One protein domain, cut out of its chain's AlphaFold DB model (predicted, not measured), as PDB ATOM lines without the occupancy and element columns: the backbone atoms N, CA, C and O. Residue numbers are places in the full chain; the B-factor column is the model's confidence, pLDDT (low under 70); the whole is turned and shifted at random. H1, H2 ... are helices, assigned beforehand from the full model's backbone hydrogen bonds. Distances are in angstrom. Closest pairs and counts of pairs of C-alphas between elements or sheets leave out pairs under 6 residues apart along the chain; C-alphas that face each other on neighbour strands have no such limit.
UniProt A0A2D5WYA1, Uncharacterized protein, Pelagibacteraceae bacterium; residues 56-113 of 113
ATOM      1  N   ILE A  56      35.279 -30.394 -27.381       92.31
ATOM      2  CA  ILE A  56      33.894 -30.472 -26.887       92.31
ATOM      3  C   ILE A  56      32.994 -31.349 -27.765       92.31
ATOM      4  O   ILE A  56      31.864 -31.647 -27.382       92.31
ATOM      5  N   ARG A  57      33.485 -31.793 -28.930       92.44
ATOM      6  CA  ARG A  57      32.714 -32.569 -29.911       92.44
ATOM      7  C   ARG A  57      32.069 -33.811 -29.308       92.44
ATOM      8  O   ARG A  57      30.911 -34.099 -29.592       92.44
ATOM      9  N   LEU A  58      32.801 -34.539 -28.463       92.81
ATOM     10  CA  LEU A  58      32.283 -35.758 -27.840       92.81
ATOM     11  C   LEU A  58      31.099 -35.449 -26.914       92.81
ATOM     12  O   LEU A  58      30.070 -36.112 -26.992       92.81
ATOM     13  N   ILE A  59      31.238 -34.425 -26.071       94.69
ATOM     14  CA  ILE A  59      30.201 -33.998 -25.121       94.69
ATOM     15  C   ILE A  59      28.979 -33.474 -25.886       94.69
ATOM     16  O   ILE A  59      27.844 -33.814 -25.560       94.69
ATOM     17  N   SER A  60      29.214 -32.717 -26.957       94.81
ATOM     18  CA  SER A  60      28.175 -32.238 -27.865       94.81
ATOM     19  C   SER A  60      27.370 -33.368 -28.502       94.81
ATOM     20  O   SER A  60      26.144 -33.306 -28.523       94.81
ATOM     21  N   LEU A  61      28.037 -34.406 -29.008       95.25
ATOM     22  CA  LEU A  61      27.356 -35.552 -29.612       95.25
ATOM     23  C   LEU A  61      26.553 -36.353 -28.582       95.25
ATOM     24  O   LEU A  61      25.450 -36.796 -28.889       95.25
ATOM     25  N   TRP A  62      27.071 -36.520 -27.361       96.00
ATOM     26  CA  TRP A  62      26.320 -37.167 -26.280       96.00
ATOM     27  C   TRP A  62      25.074 -36.375 -25.891       96.00
ATOM     28  O   TRP A  62      24.011 -36.965 -25.721       96.00
ATOM     29  N   SER A  63      25.184 -35.048 -25.799       95.75
ATOM     30  CA  SER A  63      24.036 -34.175 -25.555       95.75
ATOM     31  C   SER A  63      22.986 -34.300 -26.663       95.75
ATOM     32  O   SER A  63      21.814 -34.494 -26.351       95.75
ATOM     33  N   LEU A  64      23.398 -34.270 -27.937       95.31
ATOM     34  CA  LEU A  64      22.503 -34.456 -29.085       95.31
ATOM     35  C   LEU A  64      21.798 -35.820 -29.040       95.31
ATOM     36  O   LEU A  64      20.582 -35.896 -29.206       95.31
ATOM     37  N   PHE A  65      22.550 -36.887 -28.761       96.81
ATOM     38  CA  PHE A  65      22.009 -38.238 -28.632       96.81
ATOM     39  C   PHE A  65      20.942 -38.329 -27.537       96.81
ATOM     40  O   PHE A  65      19.841 -38.815 -27.793       96.81
ATOM     41  N   ILE A  66      21.258 -37.864 -26.325       96.06
ATOM     42  CA  ILE A  66      20.334 -37.924 -25.186       96.06
ATOM     43  C   ILE A  66      19.083 -37.104 -25.496       96.06
ATOM     44  O   ILE A  66      17.973 -37.595 -25.307       96.06
ATOM     45  N   PHE A  67      19.255 -35.890 -26.019       93.81
ATOM     46  CA  PHE A  67      18.150 -34.992 -26.320       93.81
ATOM     47  C   PHE A  67      17.170 -35.601 -27.332       93.81
ATOM     48  O   PHE A  67      15.979 -35.710 -27.047       93.81
ATOM     49  N   LEU A  68      17.672 -36.083 -28.472       95.00
ATOM     50  CA  LEU A  68      16.835 -36.716 -29.495       95.00
ATOM     51  C   LEU A  68      16.179 -38.011 -29.000       95.00
ATOM     52  O   LEU A  68      15.020 -38.274 -29.312       95.00
ATOM     53  N   THR A  69      16.890 -38.799 -28.192       94.56
ATOM     54  CA  THR A  69      16.356 -40.050 -27.634       94.56
ATOM     55  C   THR A  69      15.219 -39.791 -26.655       94.56
ATOM     56  O   THR A  69      14.199 -40.471 -26.713       94.56
ATOM     57  N   VAL A  70      15.358 -38.796 -25.776       93.25
ATOM     58  CA  VAL A  70      14.304 -38.435 -24.819       93.25
ATOM     59  C   VAL A  70      13.052 -37.951 -25.548       93.25
ATOM     60  O   VAL A  70      11.958 -38.393 -25.202       93.25
ATOM     61  N   ILE A  71      13.187 -37.113 -26.584       89.00
ATOM     62  CA  ILE A  71      12.027 -36.662 -27.371       89.00
ATOM     63  C   ILE A  71      11.350 -37.847 -28.069       89.00
ATOM     64  O   ILE A  71      10.132 -37.991 -27.961       89.00
ATOM     65  N   ALA A  72      12.126 -38.735 -28.701       92.56
ATOM     66  CA  ALA A  72      11.583 -39.934 -29.334       92.56
ATOM     67  C   ALA A  72      10.819 -40.812 -28.328       92.56
ATOM     68  O   ALA A  72       9.704 -41.242 -28.616       92.56
ATOM     69  N   ILE A  73      11.376 -41.036 -27.129       89.62
ATOM     70  CA  ILE A  73      10.718 -41.801 -26.058       89.62
ATOM     71  C   ILE A  73       9.401 -41.138 -25.655       89.62
ATOM     72  O   ILE A  73       8.375 -41.810 -25.636       89.62
ATOM     73  N   LEU A  74       9.401 -39.830 -25.385       87.00
ATOM     74  CA  LEU A  74       8.190 -39.098 -25.004       87.00
ATOM     75  C   LEU A  74       7.107 -39.183 -26.084       87.00
ATOM     76  O   LEU A  74       5.926 -39.338 -25.775       87.00
ATOM     77  N   ARG A  75       7.502 -39.120 -27.356       83.94
ATOM     78  CA  ARG A  75       6.585 -39.210 -28.493       83.94
ATOM     79  C   ARG A  75       6.034 -40.627 -28.665       83.94
ATOM     80  O   ARG A  75       4.834 -40.774 -28.868       83.94
ATOM     81  N   ILE A  76       6.863 -41.659 -28.497       89.31
ATOM     82  CA  ILE A  76       6.422 -43.064 -28.459       89.31
ATOM     83  C   ILE A  76       5.450 -43.289 -27.297       89.31
ATOM     84  O   ILE A  76       4.408 -43.910 -27.490       89.31
ATOM     85  N   SER A  77       5.739 -42.746 -26.112       85.19
ATOM     86  CA  SER A  77       4.824 -42.800 -24.968       85.19
ATOM     87  C   SER A  77       3.499 -42.099 -25.271       85.19
ATOM     88  O   SER A  77       2.444 -42.643 -24.964       85.19
ATOM     89  N   SER A  78       3.528 -40.934 -25.926       80.25
ATOM     90  CA  SER A  78       2.311 -40.229 -26.345       80.25
ATOM     91  C   SER A  78       1.476 -41.052 -27.331       80.25
ATOM     92  O   SER A  78       0.264 -41.144 -27.170       80.25
ATOM     93  N   ILE A  79       2.114 -41.709 -28.305       85.94
ATOM     94  CA  ILE A  79       1.446 -42.614 -29.256       85.94
ATOM     95  C   ILE A  79       0.823 -43.809 -28.528       85.94
ATOM     96  O   ILE A  79      -0.325 -44.164 -28.781       85.94
ATOM     97  N   ALA A  80       1.552 -44.412 -27.589       84.19
ATOM     98  CA  ALA A  80       1.058 -45.553 -26.826       84.19
ATOM     99  C   ALA A  80      -0.182 -45.208 -25.981       84.19
ATOM    100  O   ALA A  80      -1.053 -46.057 -25.808       84.19
ATOM    101  N   LEU A  81      -0.270 -43.974 -25.471       82.44
ATOM    102  CA  LEU A  81      -1.393 -43.511 -24.652       82.44
ATOM    103  C   LEU A  81      -2.577 -42.996 -25.480       82.44
ATOM    104  O   LEU A  81      -3.723 -43.214 -25.099       82.44
ATOM    105  N   ASN A  82      -2.310 -42.308 -26.592       78.69
ATOM    106  CA  ASN A  82      -3.322 -41.563 -27.350       78.69
ATOM    107  C   ASN A  82      -3.748 -42.247 -28.663       78.69
ATOM    108  O   ASN A  82      -4.656 -41.761 -29.334       78.69
ATOM    109  N   GLY A  83      -3.125 -43.369 -29.038       81.19
ATOM    110  CA  GLY A  83      -3.448 -44.113 -30.255       81.19
ATOM    111  C   GLY A  83      -2.689 -43.630 -31.497       81.19
ATOM    112  O   GLY A  83      -1.566 -43.132 -31.409       81.19
ATOM    113  N   PHE A  84      -3.273 -43.846 -32.683       81.44
ATOM    114  CA  PHE A  84      -2.571 -43.634 -33.953       81.44
ATOM    115  C   PHE A  84      -2.235 -42.144 -34.168       81.44
ATOM    116  O   PHE A  84      -3.140 -41.308 -34.143       81.44
ATOM    117  N   PRO A  85      -0.956 -41.793 -34.377       83.75
ATOM    118  CA  PRO A  85      -0.541 -40.404 -34.501       83.75
ATOM    119  C   PRO A  85      -0.866 -39.803 -35.869       83.75
ATOM    120  O   PRO A  85      -0.944 -40.502 -36.879       83.75
ATOM    121  N   ASP A  86      -0.941 -38.471 -35.904       86.69
ATOM    122  CA  ASP A  86      -0.911 -37.715 -37.154       86.69
ATOM    123  C   ASP A  86       0.393 -37.975 -37.935       86.69
ATOM    124  O   ASP A  86       1.458 -38.216 -37.350       86.69
ATOM    125  N   PHE A  87       0.322 -37.873 -39.264       87.31
ATOM    126  CA  PHE A  87       1.456 -38.069 -40.164       87.31
ATOM    127  C   PHE A  87       2.691 -37.245 -39.765       87.31
ATOM    128  O   PHE A  87       3.805 -37.773 -39.759       87.31
ATOM    129  N   MET A  88       2.517 -35.986 -39.345       87.50
ATOM    130  CA  MET A  88       3.635 -35.134 -38.922       87.50
ATOM    131  C   MET A  88       4.380 -35.711 -37.720       87.50
ATOM    132  O   MET A  88       5.607 -35.650 -37.650       87.50
ATOM    133  N   THR A  89       3.661 -36.331 -36.786       83.00
ATOM    134  CA  THR A  89       4.270 -36.946 -35.602       83.00
ATOM    135  C   THR A  89       5.140 -38.143 -35.985       83.00
ATOM    136  O   THR A  89       6.209 -38.320 -35.403       83.00
ATOM    137  N   ILE A  90       4.737 -38.921 -36.994       89.69
ATOM    138  CA  ILE A  90       5.534 -40.040 -37.523       89.69
ATOM    139  C   ILE A  90       6.817 -39.523 -38.184       89.69
ATOM    140  O   ILE A  90       7.901 -40.069 -37.958       89.69
ATOM    141  N   VAL A  91       6.714 -38.446 -38.968       92.31
ATOM    142  CA  VAL A  91       7.871 -37.815 -39.617       92.31
ATOM    143  C   VAL A  91       8.869 -37.310 -38.574       92.31
ATOM    144  O   VAL A  91      10.049 -37.658 -38.646       92.31
ATOM    145  N   TYR A  92       8.416 -36.560 -37.564       88.62
ATOM    146  CA  TYR A  92       9.296 -36.082 -36.491       88.62
ATOM    147  C   TYR A  92       9.943 -37.228 -35.716       88.62
ATOM    148  O   TYR A  92      11.156 -37.210 -35.518       88.62
ATOM    149  N   LEU A  93       9.172 -38.261 -35.359       91.75
ATOM    150  CA  LEU A  93       9.700 -39.439 -34.672       91.75
ATOM    151  C   LEU A  93      10.819 -40.113 -35.477       91.75
ATOM    152  O   LEU A  93      11.839 -40.522 -34.925       91.75
ATOM    153  N   THR A  94      10.644 -40.195 -36.796       94.69
ATOM    154  CA  THR A  94      11.644 -40.774 -37.698       94.69
ATOM    155  C   THR A  94      12.945 -39.973 -37.664       94.69
ATOM    156  O   THR A  94      14.017 -40.559 -37.519       94.69
ATOM    157  N   PHE A  95      12.870 -38.639 -37.735       94.06
ATOM    158  CA  PHE A  95      14.050 -37.774 -37.633       94.06
ATOM    159  C   PHE A  95      14.730 -37.859 -36.265       94.06
ATOM    160  O   PHE A  95      15.959 -37.874 -36.196       94.06
ATOM    161  N   GLU A  96      13.953 -37.946 -35.188       93.38
ATOM    162  CA  GLU A  96      14.470 -38.063 -33.824       93.38
ATOM    163  C   GLU A  96      15.256 -39.370 -33.641       93.38
ATOM    164  O   GLU A  96      16.408 -39.351 -33.195       93.38
ATOM    165  N   ILE A  97      14.688 -40.502 -34.072       96.69
ATOM    166  CA  ILE A  97      15.354 -41.812 -34.024       96.69
ATOM    167  C   ILE A  97      16.587 -41.828 -34.932       96.69
ATOM    168  O   ILE A  97      17.660 -42.273 -34.515       96.69
ATOM    169  N   PHE A  98      16.460 -41.320 -36.160       97.38
ATOM    170  CA  PHE A  98      17.561 -41.280 -37.116       97.38
ATOM    171  C   PHE A  98      18.731 -40.437 -36.595       97.38
ATOM    172  O   PHE A  98      19.869 -40.905 -36.565       97.38
ATOM    173  N   GLY A  99      18.464 -39.220 -36.116       94.69
ATOM    174  CA  GLY A  99      19.495 -38.342 -35.568       94.69
ATOM    175  C   GLY A  99      20.147 -38.914 -34.304       94.69
ATOM    176  O   GLY A  99      21.367 -38.807 -34.134       94.69
ATOM    177  N   SER A 100      19.375 -39.595 -33.452       96.06
ATOM    178  CA  SER A 100      19.897 -40.324 -32.291       96.06
ATOM    179  C   SER A 100      20.855 -41.452 -32.713       96.06
ATOM    180  O   SER A 100      21.995 -41.526 -32.236       96.06
ATOM    181  N   ALA A 101      20.459 -42.274 -33.689       96.88
ATOM    182  CA  ALA A 101      21.288 -43.358 -34.215       96.88
ATOM    183  C   ALA A 101      22.588 -42.844 -34.857       96.88
ATOM    184  O   ALA A 101      23.671 -43.371 -34.577       96.88
ATOM    185  N   VAL A 102      22.504 -41.782 -35.664       96.56
ATOM    186  CA  VAL A 102      23.671 -41.125 -36.278       96.56
ATOM    187  C   VAL A 102      24.623 -40.592 -35.207       96.56
ATOM    188  O   VAL A 102      25.834 -40.793 -35.305       96.56
ATOM    189  N   SER A 103      24.094 -39.979 -34.145       94.88
ATOM    190  CA  SER A 103      24.905 -39.462 -33.038       94.88
ATOM    191  C   SER A 103      25.701 -40.576 -32.352       94.88
ATOM    192  O   SER A 103      26.913 -40.448 -32.170       94.88
ATOM    193  N   LEU A 104      25.067 -41.715 -32.047       95.69
ATOM    194  CA  LEU A 104      25.762 -42.885 -31.493       95.69
ATOM    195  C   LEU A 104      26.820 -43.452 -32.434       95.69
ATOM    196  O   LEU A 104      27.896 -43.854 -31.982       95.69
ATOM    197  N   TRP A 105      26.518 -43.519 -33.728       95.88
ATOM    198  CA  TRP A 105      27.458 -44.011 -34.727       95.88
ATOM    199  C   TRP A 105      28.725 -43.143 -34.774       95.88
ATOM    200  O   TRP A 105      29.837 -43.673 -34.693       95.88
ATOM    201  N   LEU A 106      28.567 -41.815 -34.774       93.88
ATOM    202  CA  LEU A 106      29.682 -40.864 -34.720       93.88
ATOM    203  C   LEU A 106      30.496 -40.993 -33.422       93.88
ATOM    204  O   LEU A 106      31.728 -41.033 -33.469       93.88
ATOM    205  N   ILE A 107      29.829 -41.127 -32.270       93.69
ATOM    206  CA  ILE A 107      30.494 -41.327 -30.970       93.69
ATOM    207  C   ILE A 107      31.348 -42.602 -30.982       93.69
ATOM    208  O   ILE A 107      32.496 -42.588 -30.531       93.69
ATOM    209  N   LYS A 108      30.813 -43.710 -31.510       92.44
ATOM    210  CA  LYS A 108      31.544 -44.982 -31.617       92.44
ATOM    211  C   LYS A 108      32.758 -44.864 -32.540       92.44
ATOM    212  O   LYS A 108      33.812 -45.403 -32.212       92.44
ATOM    213  N   GLY A 109      32.626 -44.144 -33.654       89.19
ATOM    214  CA  GLY A 109      33.737 -43.864 -34.566       89.19
ATOM    215  C   GLY A 109      34.860 -43.054 -33.912       89.19
ATOM    216  O   GLY A 109      36.032 -43.300 -34.185       89.19
ATOM    217  N   MET A 110      34.524 -42.140 -32.999       84.44
ATOM    218  CA  MET A 110      35.511 -41.330 -32.278       84.44
ATOM    219  C   MET A 110      36.301 -42.103 -31.219       84.44
ATOM    220  O   MET A 110      37.472 -41.805 -31.033       84.44
ATOM    221  N   LYS A 111      35.699 -43.092 -30.543       73.50
ATOM    222  CA  LYS A 111      36.396 -43.909 -29.527       73.50
ATOM    223  C   LYS A 111      37.406 -44.907 -30.108       73.50
ATOM    224  O   LYS A 111      38.184 -45.474 -29.353       73.50
ATOM    225  N   LYS A 112      37.348 -45.180 -31.416       61.59
ATOM    226  CA  LYS A 112      38.257 -46.113 -32.106       61.59
ATOM    227  C   LYS A 112      39.565 -45.466 -32.590       61.59
ATOM    228  O   LYS A 112      40.406 -46.189 -33.114       61.59
ATOM    229  N   LYS A 113      39.705 -44.143 -32.475       51.62
ATOM    230  CA  LYS A 113      40.945 -43.404 -32.750       51.62
ATOM    231  C   LYS A 113      41.728 -43.195 -31.468       51.62
ATOM    232  O   LYS A 113      42.968 -43.173 -31.580       51.62
TER     233      LYS A 113
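This is residues 56 to 113 of the 113 residues of an uncharacterized protein of Pelagibacteraceae bacterium (UniProt A0A2D5WYA1). Two long helices, H1 and then H2, fold back on each other as a helical hairpin, packed along their length and slightly crossed, with a tight turn at one end. They make a rod whose C-alphas span 44 by 14 by 14 A. The printed part has 58 residues, 52 of them in the two named helices, and no named strand; the class is all helix. The whole is loose, with a radius of gyration of the C-alphas of 13.5 A.

H1, residues 56 to 82, touches H2, residues 87 to 111, with 31 pairs of C-alphas within 8 A. Their closest C-alphas, those of Phe 65 and Ser 100, are 4.7 A apart. The two run opposite ways at a shallow tilt of 31 degrees. In H1 and H2 every O i to N i+4 pair is within hydrogen-bond range.

H1 begins at C-alpha 56 (33.894, -30.472, -26.887) and is 38.8 A long from first to last C-alpha. H2 is 37.0 A long and ends at C-alpha 111 (36.396, -43.909, -29.527).

The C-alphas farthest apart, those of Asn 82 and Lys 113, are 44.6 A apart. The printed part has no cut, and its one link between helices is tight. Residues 112 to 113 have pLDDT under 70.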